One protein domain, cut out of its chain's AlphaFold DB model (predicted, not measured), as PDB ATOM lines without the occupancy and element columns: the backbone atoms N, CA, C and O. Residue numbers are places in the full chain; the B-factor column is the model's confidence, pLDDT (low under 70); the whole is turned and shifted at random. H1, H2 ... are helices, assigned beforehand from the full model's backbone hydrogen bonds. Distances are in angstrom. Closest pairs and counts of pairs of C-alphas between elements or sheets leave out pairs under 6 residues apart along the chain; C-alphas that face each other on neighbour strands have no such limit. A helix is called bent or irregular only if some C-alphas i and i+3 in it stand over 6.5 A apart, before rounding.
ATOM      1  N   PRO A 281     141.857 100.024 127.050       80.50
ATOM      2  CA  PRO A 281     141.877  98.605 126.680       80.50
ATOM      3  C   PRO A 281     142.016  97.675 127.889       80.50
ATOM      4  O   PRO A 281     141.341  96.656 127.976       80.50
ATOM      5  N   LEU A 282     142.815  98.077 128.884       84.38
ATOM      6  CA  LEU A 282     142.975  97.343 130.139       84.38
ATOM      7  C   LEU A 282     141.643  97.127 130.875       84.38
ATOM      8  O   LEU A 282     141.410  96.046 131.398       84.38
ATOM      9  N   ARG A 283     140.753  98.126 130.897       81.06
ATOM     10  CA  ARG A 283     139.433  98.016 131.535       81.06
ATOM     11  C   ARG A 283     138.469  97.150 130.727       81.06
ATOM     12  O   ARG A 283     137.663  96.451 131.324       81.06
ATOM     13  N   GLN A 284     138.572  97.151 129.397       79.00
ATOM     14  CA  GLN A 284     137.783  96.255 128.541       79.00
ATOM     15  C   GLN A 284     138.166  94.791 128.775       79.00
ATOM     16  O   GLN A 284     137.301  93.955 129.023       79.00
ATOM     17  N   TRP A 285     139.469  94.496 128.791       84.06
ATOM     18  CA  TRP A 285     139.980  93.166 129.123       84.06
ATOM     19  C   TRP A 285     139.673  92.770 130.568       84.06
ATOM     20  O   TRP A 285     139.267  91.639 130.820       84.06
ATOM     21  N   ALA A 286     139.788  93.702 131.516       86.75
ATOM     22  CA  ALA A 286     139.403  93.449 132.899       86.75
ATOM     23  C   ALA A 286     137.900  93.145 133.023       86.75
ATOM     24  O   ALA A 286     137.534  92.256 133.781       86.75
ATOM     25  N   GLY A 287     137.037  93.815 132.252       85.25
ATOM     26  CA  GLY A 287     135.605  93.512 132.169       85.25
ATOM     27  C   GLY A 287     135.337  92.117 131.604       85.25
ATOM     28  O   GLY A 287     134.607  91.352 132.231       85.25
ATOM     29  N   LEU A 288     135.991  91.753 130.490       85.88
ATOM     30  CA  LEU A 288     135.934  90.410 129.881       85.88
ATOM     31  C   LEU A 288     136.286  89.295 130.853       85.88
ATOM     32  O   LEU A 288     135.660  88.242 130.823       85.88
ATOM     33  N   ILE A 289     137.293  89.525 131.691       89.25
ATOM     34  CA  ILE A 289     137.791  88.516 132.622       89.25
ATOM     35  C   ILE A 289     136.951  88.499 133.902       89.25
ATOM     36  O   ILE A 289     136.565  87.431 134.368       89.25
ATOM     37  N   MET A 290     136.635  89.663 134.477       90.50
ATOM     38  CA  MET A 290     135.915  89.737 135.751       90.50
ATOM     39  C   MET A 290     134.436  89.378 135.622       90.50
ATOM     40  O   MET A 290     133.904  88.748 136.528       90.50
ATOM     41  N   ALA A 291     133.770  89.742 134.521       91.19
ATOM     42  CA  ALA A 291     132.346  89.475 134.322       91.19
ATOM     43  C   ALA A 291     131.955  87.995 134.499       91.19
ATOM     44  O   ALA A 291     131.091  87.726 135.335       91.19
ATOM     45  N   PRO A 292     132.585  87.022 133.808       91.31
ATOM     46  CA  PRO A 292     132.253  85.616 134.002       91.31
ATOM     47  C   PRO A 292     132.607  85.123 135.412       91.31
ATOM     48  O   PRO A 292     131.851  84.342 135.980       91.31
ATOM     49  N   ILE A 293     133.706  85.599 136.012       93.50
ATOM     50  CA  ILE A 293     134.129  85.187 137.363       93.50
ATOM     51  C   ILE A 293     133.114  85.647 138.414       93.50
ATOM     52  O   ILE A 293     132.670  84.846 139.233       93.50
ATOM     53  N   VAL A 294     132.723  86.923 138.380       93.81
ATOM     54  CA  VAL A 294     131.738  87.488 139.312       93.81
ATOM     55  C   VAL A 294     130.370  86.853 139.092       93.81
ATOM     56  O   VAL A 294     129.685  86.558 140.066       93.81
ATOM     57  N   ALA A 295     129.986  86.583 137.844       92.50
ATOM     58  CA  ALA A 295     128.740  85.892 137.541       92.50
ATOM     59  C   ALA A 295     128.707  84.469 138.109       92.50
ATOM     60  O   ALA A 295     127.723  84.099 138.743       92.50
ATOM     61  N   VAL A 296     129.788  83.692 137.958       91.88
ATOM     62  CA  VAL A 296     129.903  82.358 138.571       91.88
ATOM     63  C   VAL A 296     129.884  82.458 140.097       91.88
ATOM     64  O   VAL A 296     129.103  81.762 140.734       91.88
ATOM     65  N   ALA A 297     130.693  83.338 140.695       92.19
ATOM     66  CA  ALA A 297     130.755  83.489 142.149       92.19
ATOM     67  C   ALA A 297     129.408  83.931 142.743       92.19
ATOM     68  O   ALA A 297     128.963  83.383 143.749       92.19
ATOM     69  N   GLY A 298     128.738  84.889 142.105       91.56
ATOM     70  CA  GLY A 298     127.420  85.360 142.515       91.56
ATOM     71  C   GLY A 298     126.346  84.289 142.353       91.56
ATOM     72  O   GLY A 298     125.520  84.140 143.247       91.56
ATOM     73  N   LEU A 299     126.393  83.498 141.276       89.62
ATOM     74  CA  LEU A 299     125.488  82.365 141.087       89.62
ATOM     75  C   LEU A 299     125.699  81.289 142.163       89.62
ATOM     76  O   LEU A 299     124.721  80.848 142.755       89.62
ATOM     77  N   VAL A 300     126.952  80.927 142.463       89.00
ATOM     78  CA  VAL A 300     127.309  79.956 143.519       89.00
ATOM     79  C   VAL A 300     126.865  80.437 144.897       89.00
ATOM     80  O   VAL A 300     126.390  79.645 145.706       89.00
ATOM     81  N   LEU A 301     127.014  81.730 145.191       91.19
ATOM     82  CA  LEU A 301     126.521  82.294 146.444       91.19
ATOM     83  C   LEU A 301     124.995  82.279 146.479       91.19
ATOM     84  O   LEU A 301     124.431  81.837 147.471       91.19
ATOM     85  N   LEU A 302     124.320  82.705 145.409       87.56
ATOM     86  CA  LEU A 302     122.858  82.731 145.340       87.56
ATOM     87  C   LEU A 302     122.253  81.327 145.475       87.56
ATOM     88  O   LEU A 302     121.251  81.162 146.171       87.56
ATOM     89  N   SER A 303     122.897  80.314 144.886       85.31
ATOM     90  CA  SER A 303     122.464  78.917 144.968       85.31
ATOM     91  C   SER A 303     122.562  78.315 146.371       85.31
ATOM     92  O   SER A 303     121.993  77.258 146.611       85.31
ATOM     93  N   GLN A 304     123.245  78.970 147.318       88.12
ATOM     94  CA  GLN A 304     123.224  78.559 148.729       88.12
ATOM     95  C   GLN A 304     121.918  78.934 149.441       88.12
ATOM     96  O   GLN A 304     121.597  78.342 150.468       88.12
ATOM     97  N   TRP A 305     121.180  79.921 148.923       85.38
ATOM     98  CA  TRP A 305     119.987  80.472 149.576       85.38
ATOM     99  C   TRP A 305     118.701  80.166 148.811       85.38
ATOM    100  O   TRP A 305     117.630  80.116 149.412       85.38
ATOM    101  N   ILE A 306     118.792  79.995 147.491       82.31
ATOM    102  CA  ILE A 306     117.647  79.811 146.597       82.31
ATOM    103  C   ILE A 306     117.956  78.656 145.646       82.31
ATOM    104  O   ILE A 306     119.078  78.556 145.153       82.31
ATOM    105  N   ASN A 307     116.963  77.821 145.329       74.88
ATOM    106  CA  ASN A 307     117.109  76.857 144.242       74.88
ATOM    107  C   ASN A 307     117.029  77.580 142.886       74.88
ATOM    108  O   ASN A 307     115.950  77.788 142.333       74.88
ATOM    109  N   VAL A 308     118.180  78.025 142.378       72.69
ATOM    110  CA  VAL A 308     118.272  78.771 141.112       72.69
ATOM    111  C   VAL A 308     118.004  77.866 139.900       72.69
ATOM    112  O   VAL A 308     117.670  78.363 138.826       72.69
ATOM    113  N   GLU A 309     118.113  76.544 140.062       63.94
ATOM    114  CA  GLU A 309     117.888  75.565 138.991       63.94
ATOM    115  C   GLU A 309     116.405  75.438 138.608       63.94
ATOM    116  O   GLU A 309     116.111  75.194 137.438       63.94
ATOM    117  N   ASP A 310     115.493  75.705 139.551       63.81
ATOM    118  CA  ASP A 310     114.032  75.673 139.354       63.81
ATOM    119  C   ASP A 310     113.439  77.043 138.976       63.81
ATOM    120  O   ASP A 310     112.230  77.200 138.770       63.81
ATOM    121  N   LEU A 311     114.276  78.081 138.922       69.62
ATOM    122  CA  LEU A 311     113.819  79.457 138.798       69.62
ATOM    123  C   LEU A 311     113.281  79.711 137.380       69.62
ATOM    124  O   LEU A 311     114.037  79.817 136.418       69.62
ATOM    125  N   GLY A 312     111.952  79.812 137.262       64.88
ATOM    126  CA  GLY A 312     111.249  80.032 135.991       64.88
ATOM    127  C   GLY A 312     110.684  78.771 135.324       64.88
ATOM    128  O   GLY A 312     110.207  78.870 134.198       64.88
ATOM    129  N   GLY A 313     110.712  77.609 135.991       64.31
ATOM    130  CA  GLY A 313     110.066  76.375 135.508       64.31
ATOM    131  C   GLY A 313     110.773  75.672 134.340       64.31
ATOM    132  O   GLY A 313     110.268  74.672 133.842       64.31
ATOM    133  N   VAL A 314     111.938  76.172 133.917       66.94
ATOM    134  CA  VAL A 314     112.807  75.559 132.902       66.94
ATOM    135  C   VAL A 314     114.176  75.337 133.524       66.94
ATOM    136  O   VAL A 314     114.803  76.282 134.015       66.94
ATOM    137  N   GLN A 315     114.651  74.098 133.487       70.31
ATOM    138  CA  GLN A 315     115.912  73.715 134.092       70.31
ATOM    139  C   GLN A 315     117.078  74.446 133.428       70.31
ATOM    140  O   GLN A 315     117.114  74.617 132.209       70.31
ATOM    141  N   VAL A 316     118.035  74.908 134.239       71.94
ATOM    142  CA  VAL A 316     119.201  75.718 133.822       71.94
ATOM    143  C   VAL A 316     118.844  77.140 133.341       71.94
ATOM    144  O   VAL A 316     119.686  78.036 133.427       71.94
ATOM    145  N   GLY A 317     117.602  77.402 132.916       73.25
ATOM    146  CA  GLY A 317     117.163  78.699 132.390       73.25
ATOM    147  C   GLY A 317     117.334  79.847 133.388       73.25
ATOM    148  O   GLY A 317     117.944  80.869 133.062       73.25
ATOM    149  N   GLY A 318     116.873  79.657 134.628       77.69
ATOM    150  CA  GLY A 318     117.036  80.635 135.704       77.69
ATOM    151  C   GLY A 318     118.500  80.929 136.029       77.69
ATOM    152  O   GLY A 318     118.902  82.092 136.117       77.69
ATOM    153  N   ALA A 319     119.323  79.883 136.126       82.12
ATOM    154  CA  ALA A 319     120.753  80.000 136.398       82.12
ATOM    155  C   ALA A 319     121.498  80.768 135.296       82.12
ATOM    156  O   ALA A 319     122.279  81.672 135.594       82.12
ATOM    157  N   VAL A 320     121.216  80.472 134.022       83.38
ATOM    158  CA  VAL A 320     121.803  81.187 132.877       83.38
ATOM    159  C   VAL A 320     121.338  82.640 132.839       83.38
ATOM    160  O   VAL A 320     122.155  83.532 132.616       83.38
ATOM    161  N   GLY A 321     120.056  82.903 133.104       84.69
ATOM    162  CA  GLY A 321     119.519  84.262 133.171       84.69
ATOM    163  C   GLY A 321     120.207  85.110 134.244       84.69
ATOM    164  O   GLY A 321     120.665  86.218 133.959       84.69
ATOM    165  N   VAL A 322     120.352  84.570 135.459       87.50
ATOM    166  CA  VAL A 322     121.079  85.227 136.557       87.50
ATOM    167  C   VAL A 322     122.551  85.421 136.201       87.50
ATOM    168  O   VAL A 322     123.094  86.503 136.423       87.50
ATOM    169  N   TRP A 323     123.195  84.414 135.608       91.75
ATOM    170  CA  TRP A 323     124.589  84.512 135.188       91.75
ATOM    171  C   TRP A 323     124.793  85.637 134.166       91.75
ATOM    172  O   TRP A 323     125.668  86.480 134.350       91.75
ATOM    173  N   LEU A 324     123.948  85.710 133.132       90.56
ATOM    174  CA  LEU A 324     124.006  86.761 132.111       90.56
ATOM    175  C   LEU A 324     123.759  88.148 132.711       90.56
ATOM    176  O   LEU A 324     124.458  89.100 132.357       90.56
ATOM    177  N   LEU A 325     122.814  88.262 133.647       89.00
ATOM    178  CA  LEU A 325     122.542  89.504 134.365       89.00
ATOM    179  C   LEU A 325     123.767  89.963 135.168       89.00
ATOM    180  O   LEU A 325     124.207  91.102 135.022       89.00
ATOM    181  N   LEU A 326     124.347  89.082 135.989       92.25
ATOM    182  CA  LEU A 326     125.517  89.401 136.811       92.25
ATOM    183  C   LEU A 326     126.749  89.713 135.954       92.25
ATOM    184  O   LEU A 326     127.467  90.673 136.245       92.25
ATOM    185  N   ALA A 327     126.975  88.952 134.880       91.31
ATOM    186  CA  ALA A 327     128.068  89.188 133.943       91.31
ATOM    187  C   ALA A 327     127.909  90.553 133.258       91.31
ATOM    188  O   ALA A 327     128.848  91.348 133.240       91.31
ATOM    189  N   GLY A 328     126.706  90.860 132.762       87.31
ATOM    190  CA  GLY A 328     126.393  92.136 132.119       87.31
ATOM    191  C   GLY A 328     126.547  93.329 133.062       87.31
ATOM    192  O   GLY A 328     127.191  94.316 132.707       87.31
ATOM    193  N   LEU A 329     126.029  93.235 134.290       88.44
ATOM    194  CA  LEU A 329     126.165  94.293 135.296       88.44
ATOM    195  C   LEU A 329     127.624  94.509 135.708       88.44
ATOM    196  O   LEU A 329     128.070  95.653 135.797       88.44
ATOM    197  N   THR A 330     128.381  93.427 135.906       88.75
ATOM    198  CA  THR A 330     129.813  93.501 136.228       88.75
ATOM    199  C   THR A 330     130.579  94.162 135.093       88.75
ATOM    200  O   THR A 330     131.360  95.081 135.326       88.75
ATOM    201  N   TRP A 331     130.319  93.748 133.855       86.56
ATOM    202  CA  TRP A 331     130.928  94.348 132.680       86.56
ATOM    203  C   TRP A 331     130.664  95.857 132.610       86.56
ATOM    204  O   TRP A 331     131.604  96.646 132.513       86.56
ATOM    205  N   LEU A 332     129.399  96.277 132.720       83.62
ATOM    206  CA  LEU A 332     129.012  97.693 132.679       83.62
ATOM    207  C   LEU A 332     129.649  98.505 133.817       83.62
ATOM    208  O   LEU A 332     130.125  99.621 133.589       83.62
ATOM    209  N   ALA A 333     129.711  97.934 135.023       84.00
ATOM    210  CA  ALA A 333     130.349  98.556 136.179       84.00
ATOM    211  C   ALA A 333     131.860  98.753 135.969       84.00
ATOM    212  O   ALA A 333     132.385  99.832 136.242       84.00
ATOM    213  N   VAL A 334     132.557  97.749 135.425       84.19
ATOM    214  CA  VAL A 334     134.007  97.797 135.161       84.19
ATOM    215  C   VAL A 334     134.350  98.773 134.040       84.19
ATOM    216  O   VAL A 334     135.364  99.474 134.105       84.19
ATOM    217  N   LEU A 335     133.480  98.884 133.035       80.12
ATOM    218  CA  LEU A 335     133.617  99.910 132.007       80.12
ATOM    219  C   LEU A 335     133.340 101.330 132.539       80.12
ATOM    220  O   LEU A 335     133.583 102.290 131.810       80.12
ATOM    221  N   ALA A 336     132.859 101.487 133.783       68.44
ATOM    222  CA  ALA A 336     132.349 102.741 134.357       68.44
ATOM    223  C   ALA A 336     131.294 103.431 133.467       68.44
ATOM    224  O   ALA A 336     131.025 104.623 133.597       68.44
ATOM    225  N   CYS A 337     130.687 102.654 132.572       62.84
ATOM    226  CA  CYS A 337     129.645 103.051 131.645       62.84
ATOM    227  C   CYS A 337     128.370 102.350 132.089       62.84
ATOM    228  O   CYS A 337     127.844 101.525 131.355       62.84
ATOM    229  N   LEU A 338     127.892 102.619 133.302       58.47
ATOM    230  CA  LEU A 338     126.483 102.376 133.586       58.47
ATOM    231  C   LEU A 338     125.737 103.479 132.836       58.47
ATOM    232  O   LEU A 338     125.753 104.621 133.309       58.47
ATOM    233  N   PRO A 339     125.166 103.207 131.644       58.00
ATOM    234  CA  PRO A 339     124.348 104.211 131.001       58.00
ATOM    235  C   PRO A 339     123.255 104.592 132.002       58.00
ATOM    236  O   PRO A 339     122.704 103.739 132.700       58.00
ATOM    237  N   ARG A 340     122.955 105.885 132.100       65.69
ATOM    238  CA  ARG A 340     121.692 106.349 132.676       65.69
ATOM    239  C   ARG A 340     120.762 106.590 131.496       65.69
ATOM    240  O   ARG A 340     120.636 107.747 131.090       65.69
ATOM    241  N   PRO A 341     120.210 105.530 130.873       66.31
ATOM    242  CA  PRO A 341     119.329 105.721 129.740       66.31
ATOM    243  C   PRO A 341     118.176 106.629 130.189       66.31
ATOM    244  O   PRO A 341     117.641 106.440 131.289       66.31
ATOM    245  N   PRO A 342     117.802 107.647 129.400       79.00
ATOM    246  CA  PRO A 342     116.620 108.438 129.690       79.00
ATOM    247  C   PRO A 342     115.405 107.512 129.809       79.00
ATOM    248  O   PRO A 342     115.328 106.484 129.135       79.00
ATOM    249  N   LEU A 343     114.420 107.892 130.628       80.62
ATOM    250  CA  LEU A 343     113.213 107.085 130.865       80.62
ATOM    251  C   LEU A 343     112.555 106.622 129.553       80.62
ATOM    252  O   LEU A 343     112.084 105.495 129.458       80.62
ATOM    253  N   ARG A 344     112.600 107.464 128.513       76.44
ATOM    254  CA  ARG A 344     112.145 107.136 127.158       76.44
ATOM    255  C   ARG A 344     112.839 105.905 126.568       76.44
ATOM    256  O   ARG A 344     112.151 105.080 125.981       76.44
ATOM    257  N   GLU A 345     114.159 105.784 126.676       74.88
ATOM    258  CA  GLU A 345     114.908 104.637 126.141       74.88
ATOM    259  C   GLU A 345     114.618 103.368 126.937       74.88
ATOM    260  O   GLU A 345     114.423 102.318 126.335       74.88
ATOM    261  N   ILE A 346     114.489 103.475 128.265       75.00
ATOM    262  CA  ILE A 346     114.075 102.352 129.121       75.00
ATOM    263  C   ILE A 346     112.689 101.858 128.699       75.00
ATOM    264  O   ILE A 346     112.505 100.676 128.423       75.00
ATOM    265  N   VAL A 347     111.721 102.773 128.593       79.25
ATOM    266  CA  VAL A 347     110.356 102.464 128.152       79.25
ATOM    267  C   VAL A 347     110.358 101.897 126.731       79.25
ATOM    268  O   VAL A 347     109.679 100.909 126.479       79.25
ATOM    269  N   SER A 348     111.152 102.456 125.816       74.75
ATOM    270  CA  SER A 348     111.260 101.951 124.438       74.75
ATOM    271  C   SER A 348     111.868 100.550 124.395       74.75
ATOM    272  O   SER A 348     111.388  99.712 123.642       74.75
ATOM    273  N   GLY A 349     112.877 100.274 125.223       72.69
ATOM    274  CA  GLY A 349     113.474  98.950 125.374       72.69
ATOM    275  C   GLY A 349     112.490  97.937 125.953       72.69
ATOM    276  O   GLY A 349     112.400  96.830 125.436       72.69
ATOM    277  N   ILE A 350     111.694  98.325 126.956       76.19
ATOM    278  CA  ILE A 350     110.621  97.487 127.519       76.19
ATOM    279  C   ILE A 350     109.532  97.218 126.476       76.19
ATOM    280  O   ILE A 350     109.093  96.081 126.347       76.19
ATOM    281  N   ILE A 351     109.114  98.227 125.706       75.06
ATOM    282  CA  ILE A 351     108.136  98.060 124.621       75.06
ATOM    283  C   ILE A 351     108.703  97.148 123.532       75.06
ATOM    284  O   ILE A 351     108.019  96.227 123.107       75.06
ATOM    285  N   LEU A 352     109.946  97.364 123.096       71.50
ATOM    286  CA  LEU A 352     110.601  96.527 122.091       71.50
ATOM    287  C   LEU A 352     110.732  95.082 122.580       71.50
ATOM    288  O   LEU A 352     110.406  94.161 121.840       71.50
ATOM    289  N   PHE A 353     111.149  94.882 123.830       66.75
ATOM    290  CA  PHE A 353     111.184  93.571 124.468       66.75
ATOM    291  C   PHE A 353     109.786  92.941 124.507       66.75
ATOM    292  O   PHE A 353     109.616  91.806 124.080       66.75
ATOM    293  N   GLY A 354     108.764  93.695 124.914       71.06
ATOM    294  CA  GLY A 354     107.371  93.254 124.905       71.06
ATOM    295  C   GLY A 354     106.821  92.954 123.507       71.06
ATOM    296  O   GLY A 354     106.007  92.059 123.364       71.06
ATOM    297  N   LEU A 355     107.275  93.635 122.456       71.56
ATOM    298  CA  LEU A 355     106.873  93.348 121.073       71.56
ATOM    299  C   LEU A 355     107.587  92.117 120.506       71.56
ATOM    300  O   LEU A 355     106.976  91.331 119.791       71.56
ATOM    301  N   LEU A 356     108.872  91.948 120.828       59.41
ATOM    302  CA  LEU A 356     109.671  90.803 120.391       59.41
ATOM    303  C   LEU A 356     109.316  89.519 121.153       59.41
ATOM    304  O   LEU A 356     109.463  88.434 120.601       59.41
ATOM    305  N   TRP A 357     108.858  89.644 122.402       54.12
ATOM    306  CA  TRP A 357     108.634  88.516 123.314       54.12
ATOM    307  C   TRP A 357     107.169  88.310 123.717       54.12
ATOM    308  O   TRP A 357     106.798  87.235 124.174       54.12
ATOM    309  N   GLY A 358     106.327  89.334 123.575       41.50
ATOM    310  CA  GLY A 358     104.921  89.333 123.986       41.50
ATOM    311  C   GLY A 358     103.937  88.975 122.880       41.50
ATOM    312  O   GLY A 358     102.737  89.148 123.081       41.50
ATOM    313  N   TRP A 359     104.396  88.466 121.732       40.00
ATOM    314  CA  TRP A 359     103.484  87.777 120.823       40.00
ATOM    315  C   TRP A 359     103.231  86.376 121.390       40.00
ATOM    316  O   TRP A 359     104.174  85.582 121.449       40.00
TER     317      TRP A 359
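Overview. This is residues 281 to 359 of the 363 residues of the protein "Hydrolase_4 domain-containing protein" of Cyanothece sp. (strain PCC 7425 / ATCC 29141) (UniProt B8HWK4). Two long helices, H1 and H2, fold back on each other as a hairpin, while H3 stands off on a short link and packs on neither. The printed part has 79 residues, with three named helices in the order H1, H2, H3 and no named strand: all helix. It is loose, with a radius of gyration of the C-alphas of 15.1 A, and flat, spanning 40 by 37 by 17 A.

Along the chain. H1, residues 281 to 302, runs 31.0 A from C-alpha 281 at (141.877, 98.605, 126.680), with a kink of 30 degrees near residue 292. It is neither bent nor irregular, but only just: C-alphas 289 and 292 are 6.4 A apart. H2, residues 317 to 334, spans 25.6 A. H3, residues 343 to 357, spans 20.6 A and ends at C-alpha 357 at (108.634, 88.516, 123.314).

Arrangement. H1 and H2 touch, their closest C-alphas being Ala 291 and Ala 327, 4.3 A. They run opposite ways at a steep tilt of 37 degrees, only just past shallow. H3 is apart from both. Every O i to N i+4 pair is within hydrogen-bond range in H2 and H3, and 16 of 18 in H1.

Size, cuts and confidence. The printed part has no cut. The H1 to H2 link, 14 residues, is long. Residues 309 to 314, 336 to 341, 353 and 356 to 359 have pLDDT under 70.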